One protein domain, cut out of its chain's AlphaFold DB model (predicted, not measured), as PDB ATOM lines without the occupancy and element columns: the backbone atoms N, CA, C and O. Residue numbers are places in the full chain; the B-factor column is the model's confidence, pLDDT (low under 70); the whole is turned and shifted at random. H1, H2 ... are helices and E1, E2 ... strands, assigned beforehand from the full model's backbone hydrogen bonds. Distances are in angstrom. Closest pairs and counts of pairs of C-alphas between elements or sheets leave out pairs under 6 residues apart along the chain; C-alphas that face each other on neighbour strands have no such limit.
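This is residues 218 to 354 of the 355 residues of an uncharacterized protein of Phycisphaeraceae bacterium (UniProt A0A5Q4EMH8). The domain is a loose sandwich: a twisted sheet of E5, E10, E11 and E12 makes one layer, and two small sheets, E1 E3 E8 and E2 E9 E6, make the other, with the short helix H1 between these two. A small strand pair, E4 and E7, lies at one end of the length. The printed part has 137 residues, with one named helix and twelve named strands in the order E1 E2 H1 E3 E4 to E12; neighbour strands are antiparallel. The class is mostly strand, though under half of the residues are in named elements. The whole is compact, with a radius of gyration of the C-alphas of 15.3 A and spans of 48 by 35 by 25 A.

E10, the longest strand, covers residues 329 to 338 and 28.9 A. Its sheet also holds E5, residues 268 to 274, 19.4 A; E11, residues 343 to 346; and E12, residues 350 to 353, ending at C-alpha 353 (80.891, 161.182, 61.885). E1, residues 218 to 224, 19.8 A, begins at C-alpha 218 (82.033, 184.178, 75.602); E3 is residues 240 to 246, 19.6 A, and E8 is 301 to 303. E2 is residues 233 to 235, E9 316 to 320, 13.2 A, and E6 279 to 284, 14.2 A. H1 is residues 236 to 239, E4 252 to 254 and E7 294 to 296.

E10 has E5 on one side, with N 271 and O 335 2.9 A apart, and E11 and E12 on the other side, with N 336 to O 345 and N 330 to O 352 each 2.9 A. E10 and E11 form a hairpin. The three sheets form a stack of sheets, face to face in turn: the branched sheet faces E1 E3 E8 at 9.9 A centre to centre and E2 E9 E6 at 10.2 A. In the first, N 221 and O 243 of E1 and E3 are 2.9 A apart, and N 302 and O 244 of E8 and E3 3.0 A. In the second, N 234 of E2 and O 318 of E9 are 2.9 A apart, and N 280 of E6 and O 319 of E9 are 2.8 A apart; each pair is within hydrogen-bond range. N 254 of E4 and O 294 of E7 are 2.8 A apart. The closest C-alphas of E1 and E12, Val 224 and Ile 352, are 6.3 A apart. H1 only grazes both small sheets and is too short for an O i to N i+4 pair.

The C-alphas farthest apart, Ala 250 and Gly 324, are 50.3 A apart. The printed part has no cut. The links E4 to E5 and E8 to E9 are long. Mean pLDDT of the printed part is 84.4; residues 258 to 268, 284 to 291 and 339 to 342 are under 70.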
ATOM      1  N   LEU A 218      81.419 184.918  76.696       92.12
ATOM      2  CA  LEU A 218      82.033 184.178  75.602       92.12
ATOM      3  C   LEU A 218      81.233 182.906  75.337       92.12
ATOM      4  O   LEU A 218      81.002 182.117  76.254       92.12
ATOM      5  N   GLU A 219      80.878 182.695  74.077       92.56
ATOM      6  CA  GLU A 219      80.191 181.501  73.592       92.56
ATOM      7  C   GLU A 219      81.097 180.761  72.608       92.56
ATOM      8  O   GLU A 219      81.671 181.375  71.709       92.56
ATOM      9  N   MET A 220      81.257 179.450  72.802       93.31
ATOM     10  CA  MET A 220      82.039 178.601  71.906       93.31
ATOM     11  C   MET A 220      81.097 177.803  71.016       93.31
ATOM     12  O   MET A 220      80.390 176.919  71.499       93.31
ATOM     13  N   GLU A 221      81.147 178.078  69.720       95.81
ATOM     14  CA  GLU A 221      80.391 177.363  68.700       95.81
ATOM     15  C   GLU A 221      81.311 176.378  67.976       95.81
ATOM     16  O   GLU A 221      82.419 176.718  67.553       95.81
ATOM     17  N   VAL A 222      80.855 175.132  67.842       96.25
ATOM     18  CA  VAL A 222      81.596 174.072  67.153       96.25
ATOM     19  C   VAL A 222      80.729 173.534  66.024       96.25
ATOM     20  O   VAL A 222      79.643 173.013  66.257       96.25
ATOM     21  N   THR A 223      81.211 173.665  64.791       97.94
ATOM     22  CA  THR A 223      80.538 173.160  63.589       97.94
ATOM     23  C   THR A 223      81.327 171.994  63.015       97.94
ATOM     24  O   THR A 223      82.503 172.154  62.700       97.94
ATOM     25  N   VAL A 224      80.687 170.841  62.831       97.31
ATOM     26  CA  VAL A 224      81.297 169.683  62.163       97.31
ATOM     27  C   VAL A 224      81.323 169.923  60.655       97.31
ATOM     28  O   VAL A 224      80.300 170.264  60.063       97.31
ATOM     29  N   ILE A 225      82.498 169.783  60.043       98.06
ATOM     30  CA  ILE A 225      82.728 170.044  58.612       98.06
ATOM     31  C   ILE A 225      83.384 168.871  57.872       98.06
ATOM     32  O   ILE A 225      83.469 168.916  56.646       98.06
ATOM     33  N   GLY A 226      83.802 167.829  58.592       97.12
ATOM     34  CA  GLY A 226      84.411 166.633  58.022       97.12
ATOM     35  C   GLY A 226      84.101 165.370  58.819       97.12
ATOM     36  O   GLY A 226      83.363 165.392  59.805       97.12
ATOM     37  N   GLU A 227      84.678 164.265  58.363       97.69
ATOM     38  CA  GLU A 227      84.497 162.929  58.929       97.69
ATOM     39  C   GLU A 227      85.836 162.416  59.459       97.69
ATOM     40  O   GLU A 227      86.874 162.562  58.805       97.69
ATOM     41  N   LEU A 228      85.809 161.809  60.641       96.56
ATOM     42  CA  LEU A 228      86.973 161.284  61.340       96.56
ATOM     43  C   LEU A 228      87.382 159.935  60.730       96.56
ATOM     44  O   LEU A 228      86.628 158.970  60.870       96.56
ATOM     45  N   PRO A 229      88.548 159.833  60.066       97.19
ATOM     46  CA  PRO A 229      88.968 158.571  59.477       97.19
ATOM     47  C   PRO A 229      89.372 157.557  60.551       97.19
ATOM     48  O   PRO A 229      90.088 157.877  61.508       97.19
ATOM     49  N   VAL A 230      88.939 156.311  60.379       95.88
ATOM     50  CA  VAL A 230      89.340 155.205  61.255       95.88
ATOM     51  C   VAL A 230      90.815 154.864  61.053       95.88
ATOM     52  O   VAL A 230      91.274 154.640  59.938       95.88
ATOM     53  N   ASN A 231      91.555 154.751  62.157       95.25
ATOM     54  CA  ASN A 231      92.966 154.363  62.207       95.25
ATOM     55  C   ASN A 231      93.930 155.300  61.453       95.25
ATOM     56  O   ASN A 231      95.118 154.991  61.359       95.25
ATOM     57  N   GLU A 232      93.484 156.482  61.021       96.31
ATOM     58  CA  GLU A 232      94.321 157.501  60.378       96.31
ATOM     59  C   GLU A 232      94.328 158.804  61.198       96.31
ATOM     60  O   GLU A 232      93.311 159.172  61.791       96.31
ATOM     61  N   PRO A 233      95.468 159.511  61.279       95.56
ATOM     62  CA  PRO A 233      95.514 160.838  61.873       95.56
ATOM     63  C   PRO A 233      94.843 161.874  60.960       95.56
ATOM     64  O   PRO A 233      95.058 161.864  59.750       95.56
ATOM     65  N   ALA A 234      94.100 162.808  61.551       94.94
ATOM     66  CA  ALA A 234      93.507 163.953  60.866       94.94
ATOM     67  C   ALA A 234      93.751 165.253  61.660       94.94
ATOM     68  O   ALA A 234      93.693 165.229  62.898       94.94
ATOM     69  N   PRO A 235      94.012 166.389  60.990       93.88
ATOM     70  CA  PRO A 235      93.981 167.699  61.630       93.88
ATOM     71  C   PRO A 235      92.574 168.014  62.144       93.88
ATOM     72  O   PRO A 235      91.577 167.766  61.463       93.88
ATOM     73  N   LEU A 236      92.472 168.585  63.341       93.25
ATOM     74  CA  LEU A 236      91.188 168.936  63.943       93.25
ATOM     75  C   LEU A 236      90.430 169.958  63.082       93.25
ATOM     76  O   LEU A 236      89.203 169.885  63.008       93.25
ATOM     77  N   SER A 237      91.146 170.852  62.394       94.00
ATOM     78  CA  SER A 237      90.557 171.832  61.471       94.00
ATOM     79  C   SER A 237      89.912 171.223  60.220       94.00
ATOM     80  O   SER A 237      89.075 171.877  59.602       94.00
ATOM     81  N   GLU A 238      90.232 169.975  59.858       96.12
ATOM     82  CA  GLU A 238      89.538 169.252  58.781       96.12
ATOM     83  C   GLU A 238      88.210 168.647  59.256       96.12
ATOM     84  O   GLU A 238      87.329 168.361  58.448       96.12
ATOM     85  N   LEU A 239      88.053 168.457  60.567       96.69
ATOM     86  CA  LEU A 239      86.893 167.800  61.167       96.69
ATOM     87  C   LEU A 239      85.868 168.811  61.670       96.69
ATOM     88  O   LEU A 239      84.662 168.620  61.505       96.69
ATOM     89  N   VAL A 240      86.343 169.886  62.302       96.88
ATOM     90  CA  VAL A 240      85.500 170.882  62.958       96.88
ATOM     91  C   VAL A 240      86.016 172.298  62.743       96.88
ATOM     92  O   VAL A 240      87.214 172.560  62.669       96.88
ATOM     93  N   ARG A 241      85.085 173.247  62.738       96.31
ATOM     94  CA  ARG A 241      85.347 174.676  62.882       96.31
ATOM     95  C   ARG A 241      84.942 175.109  64.282       96.31
ATOM     96  O   ARG A 241      83.833 174.808  64.716       96.31
ATOM     97  N   ILE A 242      85.852 175.787  64.976       95.25
ATOM     98  CA  ILE A 242      85.674 176.215  66.365       95.25
ATOM     99  C   ILE A 242      85.740 177.736  66.392       95.25
ATOM    100  O   ILE A 242      86.794 178.317  66.131       95.25
ATOM    101  N   GLU A 243      84.619 178.365  66.708       95.62
ATOM    102  CA  GLU A 243      84.459 179.813  66.741       95.62
ATOM    103  C   GLU A 243      84.176 180.261  68.179       95.62
ATOM    104  O   GLU A 243      83.385 179.647  68.897       95.62
ATOM    105  N   LEU A 244      84.857 181.317  68.620       93.75
ATOM    106  CA  LEU A 244      84.616 181.948  69.913       93.75
ATOM    107  C   LEU A 244      83.984 183.319  69.685       93.75
ATOM    108  O   LEU A 244      84.588 184.188  69.056       93.75
ATOM    109  N   ASN A 245      82.782 183.497  70.220       95.50
ATOM    110  CA  ASN A 245      81.945 184.675  70.037       95.50
ATOM    111  C   ASN A 245      81.900 185.497  71.324       95.50
ATOM    112  O   ASN A 245      81.538 184.973  72.379       95.50
ATOM    113  N   ASN A 246      82.209 186.793  71.251       95.50
ATOM    114  CA  ASN A 246      81.957 187.707  72.362       95.50
ATOM    115  C   ASN A 246      80.516 188.224  72.296       95.50
ATOM    116  O   ASN A 246      80.187 189.105  71.505       95.50
ATOM    117  N   ARG A 247      79.654 187.680  73.152       95.12
ATOM    118  CA  ARG A 247      78.240 188.059  73.283       95.12
ATOM    119  C   ARG A 247      78.005 189.222  74.242       95.12
ATOM    120  O   ARG A 247      76.860 189.618  74.438       95.12
ATOM    121  N   SER A 248      79.053 189.755  74.864       93.88
ATOM    122  CA  SER A 248      78.927 190.896  75.767       93.88
ATOM    123  C   SER A 248      79.016 192.236  75.041       93.88
ATOM    124  O   SER A 248      79.437 192.325  73.890       93.88
ATOM    125  N   GLU A 249      78.647 193.300  75.749       95.00
ATOM    126  CA  GLU A 249      78.777 194.685  75.282       95.00
ATOM    127  C   GLU A 249      80.188 195.259  75.504       95.00
ATOM    128  O   GLU A 249      80.474 196.387  75.099       95.00
ATOM    129  N   ALA A 250      81.085 194.498  76.141       94.12
ATOM    130  CA  ALA A 250      82.438 194.920  76.484       94.12
ATOM    131  C   ALA A 250      83.496 194.072  75.753       94.12
ATOM    132  O   ALA A 250      83.270 192.895  75.473       94.12
ATOM    133  N   PRO A 251      84.668 194.638  75.421       94.75
ATOM    134  CA  PRO A 251      85.765 193.844  74.887       94.75
ATOM    135  C   PRO A 251      86.271 192.834  75.927       94.75
ATOM    136  O   PRO A 251      86.333 193.141  77.120       94.75
ATOM    137  N   VAL A 252      86.677 191.649  75.470       90.62
ATOM    138  CA  VAL A 252      87.211 190.581  76.324       90.62
ATOM    139  C   VAL A 252      88.656 190.278  75.949       90.62
ATOM    140  O   VAL A 252      88.954 189.938  74.808       90.62
ATOM    141  N   GLU A 253      89.560 190.378  76.920       88.69
ATOM    142  CA  GLU A 253      90.959 189.988  76.741       88.69
ATOM    143  C   GLU A 253      91.122 188.469  76.899       88.69
ATOM    144  O   GLU A 253      90.775 187.882  77.928       88.69
ATOM    145  N   LEU A 254      91.680 187.837  75.873       85.50
ATOM    146  CA  LEU A 254      91.965 186.415  75.792       85.50
ATOM    147  C   LEU A 254      93.474 186.189  75.754       85.50
ATOM    148  O   LEU A 254      94.217 186.922  75.101       85.50
ATOM    149  N   LEU A 255      93.934 185.113  76.392       79.38
ATOM    150  CA  LEU A 255      95.293 184.641  76.146       79.38
ATOM    151  C   LEU A 255      95.335 183.812  74.857       79.38
ATOM    152  O   LEU A 255      94.516 182.898  74.709       79.38
ATOM    153  N   PRO A 256      96.294 184.070  73.957       72.12
ATOM    154  CA  PRO A 256      96.443 183.267  72.755       72.12
ATOM    155  C   PRO A 256      96.825 181.830  73.105       72.12
ATOM    156  O   PRO A 256      97.390 181.543  74.173       72.12
ATOM    157  N   LEU A 257      96.506 180.914  72.192       70.06
ATOM    158  CA  LEU A 257      96.960 179.534  72.296       70.06
ATOM    159  C   LEU A 257      98.485 179.520  72.162       70.06
ATOM    160  O   LEU A 257      99.033 180.020  71.183       70.06
ATOM    161  N   GLY A 258      99.157 178.961  73.171       58.72
ATOM    162  CA  GLY A 258     100.598 178.746  73.129       58.72
ATOM    163  C   GLY A 258     101.514 179.717  73.834       58.72
ATOM    164  O   GLY A 258     101.908 180.738  73.292       58.72
ATOM    165  N   GLY A 259     101.950 179.329  75.031       53.94
ATOM    166  CA  GLY A 259     103.006 180.016  75.764       53.94
ATOM    167  C   GLY A 259     104.116 179.057  76.183       53.94
ATOM    168  O   GLY A 259     103.866 177.877  76.447       53.94
ATOM    169  N   ASP A 260     105.336 179.592  76.264       47.84
ATOM    170  CA  ASP A 260     106.543 178.884  76.688       47.84
ATOM    171  C   ASP A 260     106.338 178.224  78.068       47.84
ATOM    172  O   ASP A 260     105.969 178.875  79.053       47.84
ATOM    173  N   ARG A 261     106.582 176.907  78.148       50.88
ATOM    174  CA  ARG A 261     106.354 176.079  79.350       50.88
ATOM    175  C   ARG A 261     107.182 176.538  80.554       50.88
ATOM    176  O   ARG A 261     106.881 176.143  81.679       50.88
ATOM    177  N   LEU A 262     108.235 177.325  80.329       44.34
ATOM    178  CA  LEU A 262     109.369 177.396  81.245       44.34
ATOM    179  C   LEU A 262     109.488 178.680  82.072       44.34
ATOM    180  O   LEU A 262     110.312 178.699  82.985       44.34
ATOM    181  N   ARG A 263     108.705 179.743  81.814       45.75
ATOM    182  CA  ARG A 263     108.945 181.037  82.497       45.75
ATOM    183  C   ARG A 263     107.794 181.631  83.314       45.75
ATOM    184  O   ARG A 263     108.081 182.459  84.173       45.75
ATOM    185  N   SER A 264     106.538 181.199  83.149       47.19
ATOM    186  CA  SER A 264     105.422 181.753  83.955       47.19
ATOM    187  C   SER A 264     104.215 180.834  84.224       47.19
ATOM    188  O   SER A 264     103.268 181.270  84.871       47.19
ATOM    189  N   GLY A 265     104.218 179.559  83.808       52.75
ATOM    190  CA  GLY A 265     103.218 178.557  84.241       52.75
ATOM    191  C   GLY A 265     101.773 178.738  83.730       52.75
ATOM    192  O   GLY A 265     100.894 177.941  84.078       52.75
ATOM    193  N   ILE A 266     101.514 179.742  82.890       57.19
ATOM    194  CA  ILE A 266     100.182 180.109  82.393       57.19
ATOM    195  C   ILE A 266     100.172 180.086  80.853       57.19
ATOM    196  O   ILE A 266     100.870 180.875  80.227       57.19
ATOM    197  N   ARG A 267      99.357 179.216  80.245       68.19
ATOM    198  CA  ARG A 267      99.122 179.079  78.794       68.19
ATOM    199  C   ARG A 267      97.643 178.830  78.530       68.19
ATOM    200  O   ARG A 267      97.016 178.136  79.323       68.19
ATOM    201  N   ALA A 268      97.080 179.320  77.434       68.12
ATOM    202  CA  ALA A 268      95.801 178.791  76.978       68.12
ATOM    203  C   ALA A 268      96.011 177.442  76.267       68.12
ATOM    204  O   ALA A 268      97.016 177.247  75.584       68.12
ATOM    205  N   ILE A 269      95.100 176.496  76.477       76.06
ATOM    206  CA  ILE A 269      95.072 175.180  75.840       76.06
ATOM    207  C   ILE A 269      93.678 174.987  75.258       76.06
ATOM    208  O   ILE A 269      92.686 175.213  75.955       76.06
ATOM    209  N   LEU A 270      93.639 174.514  74.018       78.94
ATOM    210  CA  LEU A 270      92.474 173.899  73.412       78.94
ATOM    211  C   LEU A 270      92.638 172.376  73.512       78.94
ATOM    212  O   LEU A 270      93.668 171.847  73.093       78.94
ATOM    213  N   TRP A 271      91.685 171.663  74.106       83.00
ATOM    214  CA  TRP A 271      91.699 170.196  74.101       83.00
ATOM    215  C   TRP A 271      90.317 169.612  73.877       83.00
ATOM    216  O   TRP A 271      89.294 170.230  74.173       83.00
ATOM    217  N   VAL A 272      90.321 168.374  73.402       83.50
ATOM    218  CA  VAL A 272      89.126 167.592  73.118       83.50
ATOM    219  C   VAL A 272      88.929 166.586  74.248       83.50
ATOM    220  O   VAL A 272      89.866 165.877  74.615       83.50
ATOM    221  N   THR A 273      87.734 166.535  74.833       85.12
ATOM    222  CA  THR A 273      87.335 165.432  75.718       85.12
ATOM    223  C   THR A 273      86.350 164.553  74.957       85.12
ATOM    224  O   THR A 273      85.194 164.955  74.808       85.12
ATOM    225  N   PRO A 274      86.791 163.394  74.454       84.88
ATOM    226  CA  PRO A 274      85.897 162.443  73.818       84.88
ATOM    227  C   PRO A 274      85.145 161.623  74.870       84.88
ATOM    228  O   PRO A 274      85.674 161.341  75.951       84.88
ATOM    229  N   GLU A 275      83.926 161.197  74.546       83.44
ATOM    230  CA  GLU A 275      83.229 160.175  75.341       83.44
ATOM    231  C   GLU A 275      83.779 158.766  75.059       83.44
ATOM    232  O   GLU A 275      83.764 157.897  75.935       83.44
ATOM    233  N   ASP A 276      84.355 158.564  73.869       86.38
ATOM    234  CA  ASP A 276      85.010 157.322  73.470       86.38
ATOM    235  C   ASP A 276      86.528 157.367  73.713       86.38
ATOM    236  O   ASP A 276      87.249 158.222  73.198       86.38
ATOM    237  N   ARG A 277      87.043 156.391  74.470       87.56
ATOM    238  CA  ARG A 277      88.476 156.274  74.804       87.56
ATOM    239  C   ARG A 277      89.370 155.957  73.601       87.56
ATOM    240  O   ARG A 277      90.589 156.060  73.731       87.56
ATOM    241  N   ARG A 278      88.787 155.534  72.478       87.50
ATOM    242  CA  ARG A 278      89.475 155.270  71.206       87.50
ATOM    243  C   ARG A 278      89.913 156.544  70.489       87.50
ATOM    244  O   ARG A 278      90.822 156.488  69.667       87.50
ATOM    245  N   PHE A 279      89.299 157.681  70.812       90.69
ATOM    246  CA  PHE A 279      89.715 158.981  70.306       90.69
ATOM    247  C   PHE A 279      90.952 159.465  71.068       90.69
ATOM    248  O   PHE A 279      90.943 159.591  72.297       90.69
ATOM    249  N   LYS A 280      92.021 159.769  70.338       88.12
ATOM    250  CA  LYS A 280      93.293 160.243  70.881       88.12
ATOM    251  C   LYS A 280      93.718 161.535  70.204       88.12
ATOM    252  O   LYS A 280      93.552 161.707  69.003       88.12
ATOM    253  N   THR A 281      94.344 162.416  70.976       84.69
ATOM    254  CA  THR A 281      95.161 163.514  70.445       84.69
ATOM    255  C   THR A 281      96.608 163.033  70.412       84.69
ATOM    256  O   THR A 281      97.170 162.746  71.470       84.69
ATOM    257  N   ILE A 282      97.191 162.891  69.221       83.31
ATOM    258  CA  ILE A 282      98.531 162.305  69.041       83.31
ATOM    259  C   ILE A 282      99.613 163.379  69.128       83.31
ATOM    260  O   ILE A 282     100.641 163.174  69.770       83.31
ATOM    261  N   GLU A 283      99.373 164.535  68.513       73.75
ATOM    262  CA  GLU A 283     100.335 165.629  68.462       73.75
ATOM    263  C   GLU A 283      99.604 166.954  68.663       73.75
ATOM    264  O   GLU A 283      98.685 167.309  67.923       73.75
ATOM    265  N   ALA A 284     100.001 167.682  69.704       63.28
ATOM    266  CA  ALA A 284      99.721 169.102  69.781       63.28
ATOM    267  C   ALA A 284     100.921 169.786  69.137       63.28
ATOM    268  O   ALA A 284     102.019 169.702  69.691       63.28
ATOM    269  N   VAL A 285     100.722 170.422  67.980       65.00
ATOM    270  CA  VAL A 285     101.732 171.318  67.412       65.00
ATOM    271  C   VAL A 285     102.082 172.311  68.509       65.00
ATOM    272  O   VAL A 285     101.182 172.977  69.025       65.00
ATOM    273  N   ASP A 286     103.351 172.347  68.933       62.03
ATOM    274  CA  ASP A 286     103.788 173.338  69.910       62.03
ATOM    275  C   ASP A 286     103.572 174.706  69.246       62.03
ATOM    276  O   ASP A 286     104.219 175.014  68.240       62.03
ATOM    277  N   PRO A 287     102.623 175.503  69.746       59.16
ATOM    278  CA  PRO A 287     102.303 176.782  69.134       59.16
ATOM    279  C   PRO A 287     103.539 177.694  69.180       59.16
ATOM    280  O   PRO A 287     104.351 177.592  70.113       59.16
ATOM    281  N   PRO A 288     103.717 178.574  68.182       62.38
ATOM    282  CA  PRO A 288     104.858 179.473  68.122       62.38
ATOM    283  C   PRO A 288     104.867 180.427  69.328       62.38
ATOM    284  O   PRO A 288     103.937 180.465  70.133       62.38
ATOM    285  N   ALA A 289     105.971 181.169  69.478       61.94
ATOM    286  CA  ALA A 289     106.221 182.071  70.605       61.94
ATOM    287  C   ALA A 289     104.972 182.891  70.997       61.94
ATOM    288  O   ALA A 289     104.235 183.319  70.109       61.94
ATOM    289  N   PRO A 290     104.750 183.137  72.304       60.62
ATOM    290  CA  PRO A 290     103.490 183.675  72.799       60.62
ATOM    291  C   PRO A 290     103.114 184.960  72.074       60.62
ATOM    292  O   PRO A 290     103.849 185.951  72.126       60.62
ATOM    293  N   ALA A 291     101.952 184.942  71.423       65.56
ATOM    294  CA  ALA A 291     101.345 186.159  70.924       65.56
ATOM    295  C   ALA A 291     100.964 187.072  72.107       65.56
ATOM    296  O   ALA A 291     100.826 186.637  73.258       65.56
ATOM    297  N   ALA A 292     100.827 188.370  71.837       78.44
ATOM    298  CA  ALA A 292     100.242 189.289  72.806       78.44
ATOM    299  C   ALA A 292      98.794 188.857  73.128       78.44
ATOM    300  O   ALA A 292      98.166 188.198  72.295       78.44
ATOM    301  N   PRO A 293      98.245 189.218  74.304       84.44
ATOM    302  CA  PRO A 293      96.826 189.023  74.579       84.44
ATOM    303  C   PRO A 293      95.951 189.552  73.434       84.44
ATOM    304  O   PRO A 293      96.197 190.640  72.909       84.44
ATOM    305  N   TYR A 294      94.948 188.769  73.043       87.25
ATOM    306  CA  TYR A 294      93.999 189.128  71.993       87.25
ATOM    307  C   TYR A 294      92.769 189.770  72.624       87.25
ATOM    308  O   TYR A 294      92.171 189.191  73.526       87.25
ATOM    309  N   VAL A 295      92.364 190.946  72.154       92.12
ATOM    310  CA  VAL A 295      91.150 191.613  72.637       92.12
ATOM    311  C   VAL A 295      90.027 191.345  71.643       92.12
ATOM    312  O   VAL A 295      90.042 191.894  70.547       92.12
ATOM    313  N   LEU A 296      89.065 190.510  72.035       93.19
ATOM    314  CA  LEU A 296      87.882 190.185  71.243       93.19
ATOM    315  C   LEU A 296      86.815 191.263  71.471       93.19
ATOM    316  O   LEU A 296      86.291 191.400  72.582       93.19
ATOM    317  N   ALA A 297      86.516 192.064  70.450       96.62
ATOM    318  CA  ALA A 297      85.559 193.164  70.541       96.62
ATOM    319  C   ALA A 297      84.110 192.662  70.752       96.62
ATOM    320  O   ALA A 297      83.815 191.500  70.470       96.62
ATOM    321  N   PRO A 298      83.186 193.510  71.246       97.56
ATOM    322  CA  PRO A 298      81.765 193.166  71.341       97.56
ATOM    323  C   PRO A 298      81.197 192.679  70.002       97.56
ATOM    324  O   PRO A 298      81.342 193.356  68.985       97.56
ATOM    325  N   GLY A 299      80.549 191.512  70.001       97.00
ATOM    326  CA  GLY A 299      79.983 190.887  68.802       97.00
ATOM    327  C   GLY A 299      81.005 190.291  67.831       97.00
ATOM    328  O   GLY A 299      80.605 189.790  66.783       97.00
ATOM    329  N   GLU A 300      82.304 190.344  68.138       97.00
ATOM    330  CA  GLU A 300      83.343 189.749  67.300       97.00
ATOM    331  C   GLU A 300      83.405 188.225  67.476       97.00
ATOM    332  O   GLU A 300      83.233 187.690  68.578       97.00
ATOM    333  N   THR A 301      83.710 187.551  66.368       95.62
ATOM    334  CA  THR A 301      83.986 186.118  66.279       95.62
ATOM    335  C   THR A 301      85.446 185.901  65.902       95.62
ATOM    336  O   THR A 301      85.953 186.532  64.971       95.62
ATOM    337  N   VAL A 302      86.119 184.970  66.579       94.00
ATOM    338  CA  VAL A 302      87.475 184.533  66.220       94.00
ATOM    339  C   VAL A 302      87.530 183.017  66.051       94.00
ATOM    340  O   VAL A 302      86.930 182.280  66.834       94.00
ATOM    341  N   SER A 303      88.258 182.543  65.035       92.62
ATOM    342  CA  SER A 303      88.517 181.109  64.878       92.62
ATOM    343  C   SER A 303      89.582 180.659  65.875       92.62
ATOM    344  O   SER A 303      90.635 181.283  66.017       92.62
ATOM    345  N   MET A 304      89.316 179.553  66.563       90.19
ATOM    346  CA  MET A 304      90.244 178.951  67.524       90.19
ATOM    347  C   MET A 304      91.223 177.966  66.878       90.19
ATOM    348  O   MET A 304      92.118 177.476  67.564       90.19
ATOM    349  N   LEU A 305      91.054 177.685  65.583       89.31
ATOM    350  CA  LEU A 305      91.944 176.859  64.767       89.31
ATOM    351  C   LEU A 305      92.441 177.679  63.574       89.31
ATOM    352  O   LEU A 305      91.647 178.353  62.914       89.31
ATOM    353  N   GLY A 306      93.748 177.647  63.314       80.88
ATOM    354  CA  GLY A 306      94.352 178.259  62.121       80.88
ATOM    355  C   GLY A 306      94.295 179.794  62.003       80.88
ATOM    356  O   GLY A 306      94.829 180.324  61.036       80.88
ATOM    357  N   ASP A 307      93.676 180.539  62.933       82.25
ATOM    358  CA  ASP A 307      93.730 182.013  62.913       82.25
ATOM    359  C   ASP A 307      95.089 182.493  63.452       82.25
ATOM    360  O   ASP A 307      95.373 182.313  64.645       82.25
ATOM    361  N   PRO A 308      95.930 183.152  62.636       78.69
ATOM    362  CA  PRO A 308      97.261 183.575  63.062       78.69
ATOM    363  C   PRO A 308      97.231 184.661  64.147       78.69
ATOM    364  O   PRO A 308      98.238 184.886  64.814       78.69
ATOM    365  N   ARG A 309      96.097 185.350  64.350       79.56
ATOM    366  CA  ARG A 309      95.957 186.406  65.366       79.56
ATOM    367  C   ARG A 309      95.736 185.851  66.770       79.56
ATOM    368  O   ARG A 309      96.060 186.535  67.738       79.56
ATOM    369  N   PHE A 310      95.156 184.655  66.883       80.31
ATOM    370  CA  PHE A 310      94.700 184.098  68.160       80.31
ATOM    371  C   PHE A 310      95.146 182.651  68.396       80.31
ATOM    372  O   PHE A 310      95.632 182.319  69.481       80.31
ATOM    373  N   ALA A 311      94.981 181.794  67.388       78.56
ATOM    374  CA  ALA A 311      95.337 180.384  67.460       78.56
ATOM    375  C   ALA A 311      96.813 180.137  67.135       78.56
ATOM    376  O   ALA A 311      97.323 179.075  67.469       78.56
ATOM    377  N   SER A 312      97.513 181.101  66.527       75.00
ATOM    378  CA  SER A 312      98.928 180.970  66.160       75.00
ATOM    379  C   SER A 312      99.193 179.721  65.304       75.00
ATOM    380  O   SER A 312     100.128 178.970  65.569       75.00
ATOM    381  N   ASP A 313      98.313 179.455  64.336       75.88
ATOM    382  CA  ASP A 313      98.305 178.237  63.510       75.88
ATOM    383  C   ASP A 313      98.147 176.921  64.302       75.88
ATOM    384  O   ASP A 313      98.448 175.845  63.791       75.88
ATOM    385  N   PHE A 314      97.658 176.978  65.550       82.00
ATOM    386  CA  PHE A 314      97.346 175.782  66.327       82.00
ATOM    387  C   PHE A 314      96.310 174.925  65.597       82.00
ATOM    388  O   PHE A 314      95.202 175.380  65.293       82.00
ATOM    389  N   ASP A 315      96.677 173.663  65.402       85.94
ATOM    390  CA  ASP A 315      95.800 172.607  64.933       85.94
ATOM    391  C   ASP A 315      96.228 171.280  65.568       85.94
ATOM    392  O   ASP A 315      97.395 170.886  65.511       85.94
ATOM    393  N   ALA A 316      95.302 170.621  66.257       86.81
ATOM    394  CA  ALA A 316      95.595 169.373  66.948       86.81
ATOM    395  C   ALA A 316      95.482 168.204  65.970       86.81
ATOM    396  O   ALA A 316      94.496 168.109  65.247       86.81
ATOM    397  N   ILE A 317      96.429 167.266  66.005       91.19
ATOM    398  CA  ILE A 317      96.295 166.016  65.254       91.19
ATOM    399  C   ILE A 317      95.568 164.995  66.124       91.19
ATOM    400  O   ILE A 317      96.028 164.641  67.219       91.19
ATOM    401  N   VAL A 318      94.425 164.520  65.636       93.50
ATOM    402  CA  VAL A 318      93.576 163.544  66.320       93.50
ATOM    403  C   VAL A 318      93.480 162.250  65.522       93.50
ATOM    404  O   VAL A 318      93.687 162.239  64.315       93.50
ATOM    405  N   GLN A 319      93.183 161.148  66.199       94.56
ATOM    406  CA  GLN A 319      92.966 159.843  65.578       94.56
ATOM    407  C   GLN A 319      91.932 159.064  66.368       94.56
ATOM    408  O   GLN A 319      91.869 159.151  67.597       94.56
ATOM    409  N   PHE A 320      91.152 158.269  65.649       94.19
ATOM    410  CA  PHE A 320      90.245 157.297  66.228       94.19
ATOM    411  C   PHE A 320      90.737 155.885  65.939       94.19
ATOM    412  O   PHE A 320      90.832 155.483  64.782       94.19
ATOM    413  N   GLU A 321      91.069 155.134  66.985       93.44
ATOM    414  CA  GLU A 321      91.565 153.763  66.848       93.44
ATOM    415  C   GLU A 321      90.427 152.751  66.987       93.44
ATOM    416  O   GLU A 321      89.832 152.627  68.058       93.44
ATOM    417  N   ALA A 322      90.139 151.980  65.940       92.69
ATOM    418  CA  ALA A 322      89.145 150.914  65.997       92.69
ATOM    419  C   ALA A 322      89.678 149.608  65.400       92.69
ATOM    420  O   ALA A 322      90.006 149.528  64.216       92.69
ATOM    421  N   ASP A 323      89.676 148.564  66.229       84.94
ATOM    422  CA  ASP A 323      89.939 147.177  65.847       84.94
ATOM    423  C   ASP A 323      88.597 146.436  65.675       84.94
ATOM    424  O   ASP A 323      88.230 145.588  66.490       84.94
ATOM    425  N   GLY A 324      87.799 146.811  64.669       87.44
ATOM    426  CA  GLY A 324      86.482 146.210  64.401       87.44
ATOM    427  C   GLY A 324      85.408 147.238  64.051       87.44
ATOM    428  O   GLY A 324      85.698 148.218  63.369       87.44
ATOM    429  N   ASP A 325      84.177 147.013  64.522       89.75
ATOM    430  CA  ASP A 325      83.043 147.904  64.253       89.75
ATOM    431  C   ASP A 325      83.280 149.290  64.886       89.75
ATOM    432  O   ASP A 325      83.309 149.470  66.114       89.75
ATOM    433  N   ALA A 326      83.477 150.285  64.024       90.75
ATOM    434  CA  ALA A 326      83.509 151.686  64.405       90.75
ATOM    435  C   ALA A 326      82.073 152.194  64.646       90.75
ATOM    436  O   ALA A 326      81.146 151.755  63.962       90.75
ATOM    437  N   PRO A 327      81.856 153.092  65.625       93.38
ATOM    438  CA  PRO A 327      80.568 153.756  65.773       93.38
ATOM    439  C   PRO A 327      80.328 154.672  64.567       93.38
ATOM    440  O   PRO A 327      81.281 155.108  63.932       93.38
ATOM    441  N   GLU A 328      79.072 155.016  64.280       95.50
ATOM    442  CA  GLU A 328      78.746 155.962  63.197       95.50
ATOM    443  C   GLU A 328      79.292 157.374  63.470       95.50
ATOM    444  O   GLU A 328      79.559 158.137  62.546       95.50
ATOM    445  N   SER A 329      79.454 157.736  64.746       95.75
ATOM    446  CA  SER A 329      79.985 159.028  65.177       95.75
ATOM    447  C   SER A 329      80.649 158.943  66.551       95.75
ATOM    448  O   SER A 329      80.467 157.976  67.297       95.75
ATOM    449  N   VAL A 330      81.448 159.960  66.872       94.44
ATOM    450  CA  VAL A 330      82.074 160.142  68.182       94.44
ATOM    451  C   VAL A 330      81.652 161.483  68.765       94.44
ATOM    452  O   VAL A 330      81.945 162.537  68.194       94.44
ATOM    453  N   SER A 331      81.041 161.425  69.948       95.38
ATOM    454  CA  SER A 331      80.690 162.603  70.735       95.38
ATOM    455  C   SER A 331      81.929 163.218  71.373       95.38
ATOM    456  O   SER A 331      82.662 162.556  72.125       95.38
ATOM    457  N   VAL A 332      82.172 164.495  71.087       92.94
ATOM    458  CA  VAL A 332      83.305 165.243  71.636       92.94
ATOM    459  C   VAL A 332      82.873 166.573  72.236       92.94
ATOM    460  O   VAL A 332      81.947 167.228  71.762       92.94
ATOM    461  N   LYS A 333      83.602 167.010  73.270       92.56
ATOM    462  CA  LYS A 333      83.546 168.384  73.784       92.56
ATOM    463  C   LYS A 333      84.869 169.084  73.574       92.56
ATOM    464  O   LYS A 333      85.929 168.529  73.878       92.56
ATOM    465  N   ILE A 334      84.797 170.328  73.130       91.44
ATOM    466  CA  ILE A 334      85.948 171.205  72.996       91.44
ATOM    467  C   ILE A 334      86.067 172.047  74.261       91.44
ATOM    468  O   ILE A 334      85.088 172.553  74.812       91.44
ATOM    469  N   HIS A 335      87.293 172.183  74.751       88.81
ATOM    470  CA  HIS A 335      87.601 172.993  75.914       88.81
ATOM    471  C   HIS A 335      88.685 173.989  75.584       88.81
ATOM    472  O   HIS A 335      89.772 173.597  75.173       88.81
ATOM    473  N   TYR A 336      88.425 175.253  75.879       86.88
ATOM    474  CA  TYR A 336      89.437 176.293  75.907       86.88
ATOM    475  C   TYR A 336      89.689 176.687  77.351       86.88
ATOM    476  O   TYR A 336      88.770 177.085  78.065       86.88
ATOM    477  N   SER A 337      90.924 176.556  77.818       80.88
ATOM    478  CA  SER A 337      91.251 176.897  79.199       80.88
ATOM    479  C   SER A 337      92.619 177.524  79.324       80.88
ATOM    480  O   SER A 337      93.552 177.127  78.635       80.88
ATOM    481  N   ARG A 338      92.780 178.385  80.320       73.50
ATOM    482  CA  ARG A 338      94.072 178.929  80.731       73.50
ATOM    483  C   ARG A 338      94.677 178.085  81.863       73.50
ATOM    484  O   ARG A 338      94.127 178.020  82.965       73.50
ATOM    485  N   THR A 339      95.836 177.459  81.633       62.84
ATOM    486  CA  THR A 339      96.641 176.827  82.691       62.84
ATOM    487  C   THR A 339      97.046 177.854  83.729       62.84
ATOM    488  O   THR A 339      97.119 179.047  83.458       62.84
ATOM    489  N   GLY A 340      97.300 177.388  84.945       55.53
ATOM    490  CA  GLY A 340      97.383 178.295  86.083       55.53
ATOM    491  C   GLY A 340      96.013 178.618  86.679       55.53
ATOM    492  O   GLY A 340      95.897 179.580  87.427       55.53
ATOM    493  N   TRP A 341      95.021 177.749  86.438       55.34
ATOM    494  CA  TRP A 341      93.755 177.665  87.180       55.34
ATOM    495  C   TRP A 341      92.737 178.768  86.870       55.34
ATOM    496  O   TRP A 341      91.771 178.895  87.609       55.34
ATOM    497  N   ALA A 342      92.920 179.548  85.796       58.03
ATOM    498  CA  ALA A 342      92.189 180.800  85.620       58.03
ATOM    499  C   ALA A 342      90.756 180.649  85.076       58.03
ATOM    500  O   ALA A 342      89.868 181.285  85.634       58.03
ATOM    501  N   TYR A 343      90.529 179.811  84.051       71.38
ATOM    502  CA  TYR A 343      89.196 179.568  83.479       71.38
ATOM    503  C   TYR A 343      89.109 178.430  82.467       71.38
ATOM    504  O   TYR A 343      90.132 178.049  81.898       71.38
ATOM    505  N   ARG A 344      87.879 177.950  82.209       79.94
ATOM    506  CA  ARG A 344      87.532 176.951  81.187       79.94
ATOM    507  C   ARG A 344      86.209 177.316  80.496       79.94
ATOM    508  O   ARG A 344      85.176 177.367  81.151       79.94
ATOM    509  N   ILE A 345      86.250 177.495  79.181       86.56
ATOM    510  CA  ILE A 345      85.082 177.564  78.295       86.56
ATOM    511  C   ILE A 345      84.910 176.178  77.678       86.56
ATOM    512  O   ILE A 345      85.896 175.536  77.308       86.56
ATOM    513  N   VAL A 346      83.676 175.686  77.630       87.62
ATOM    514  CA  VAL A 346      83.346 174.337  77.166       87.62
ATOM    515  C   VAL A 346      82.255 174.452  76.116       87.62
ATOM    516  O   VAL A 346      81.254 175.108  76.386       87.62
ATOM    517  N   SER A 347      82.448 173.832  74.955       91.31
ATOM    518  CA  SER A 347      81.387 173.707  73.957       91.31
ATOM    519  C   SER A 347      80.301 172.735  74.422       91.31
ATOM    520  O   SER A 347      80.533 171.872  75.281       91.31
ATOM    521  N   ASP A 348      79.145 172.791  73.769       91.81
ATOM    522  CA  ASP A 348      78.231 171.653  73.757       91.81
ATOM    523  C   ASP A 348      78.898 170.410  73.142       91.81
ATOM    524  O   ASP A 348      79.947 170.496  72.487       91.81
ATOM    525  N   SER A 349      78.316 169.236  73.407       93.12
ATOM    526  CA  SER A 349      78.730 168.008  72.722       93.12
ATOM    527  C   SER A 349      78.404 168.122  71.236       93.12
ATOM    528  O   SER A 349      77.285 168.491  70.881       93.12
ATOM    529  N   VAL A 350      79.359 167.759  70.386       95.62
ATOM    530  CA  VAL A 350      79.148 167.608  68.943       95.62
ATOM    531  C   VAL A 350      79.496 166.191  68.511       95.62
ATOM    532  O   VAL A 350      80.442 165.596  69.027       95.62
ATOM    533  N   GLU A 351      78.735 165.660  67.560       97.25
ATOM    534  CA  GLU A 351      78.938 164.321  67.004       97.25
ATOM    535  C   GLU A 351      79.750 164.421  65.714       97.25
ATOM    536  O   GLU A 351      79.262 164.955  64.716       97.25
ATOM    537  N   ILE A 352      80.986 163.921  65.723       96.69
ATOM    538  CA  ILE A 352      81.824 163.854  64.518       96.69
ATOM    539  C   ILE A 352      81.582 162.496  63.848       96.69
ATOM    540  O   ILE A 352      81.875 161.478  64.482       96.69
ATOM    541  N   PRO A 353      81.066 162.439  62.605       97.62
ATOM    542  CA  PRO A 353      80.891 161.182  61.885       97.62
ATOM    543  C   PRO A 353      82.223 160.457  61.696       97.62
ATOM    544  O   PRO A 353      83.256 161.102  61.512       97.62
ATOM    545  N   VAL A 354      82.199 159.130  61.723       96.50
ATOM    546  CA  VAL A 354      83.379 158.283  61.509       96.50
ATOM    547  C   VAL A 354      83.290 157.621  60.139       96.50
ATOM    548  O   VAL A 354      82.226 157.115  59.777       96.50
TER     549      VAL A 354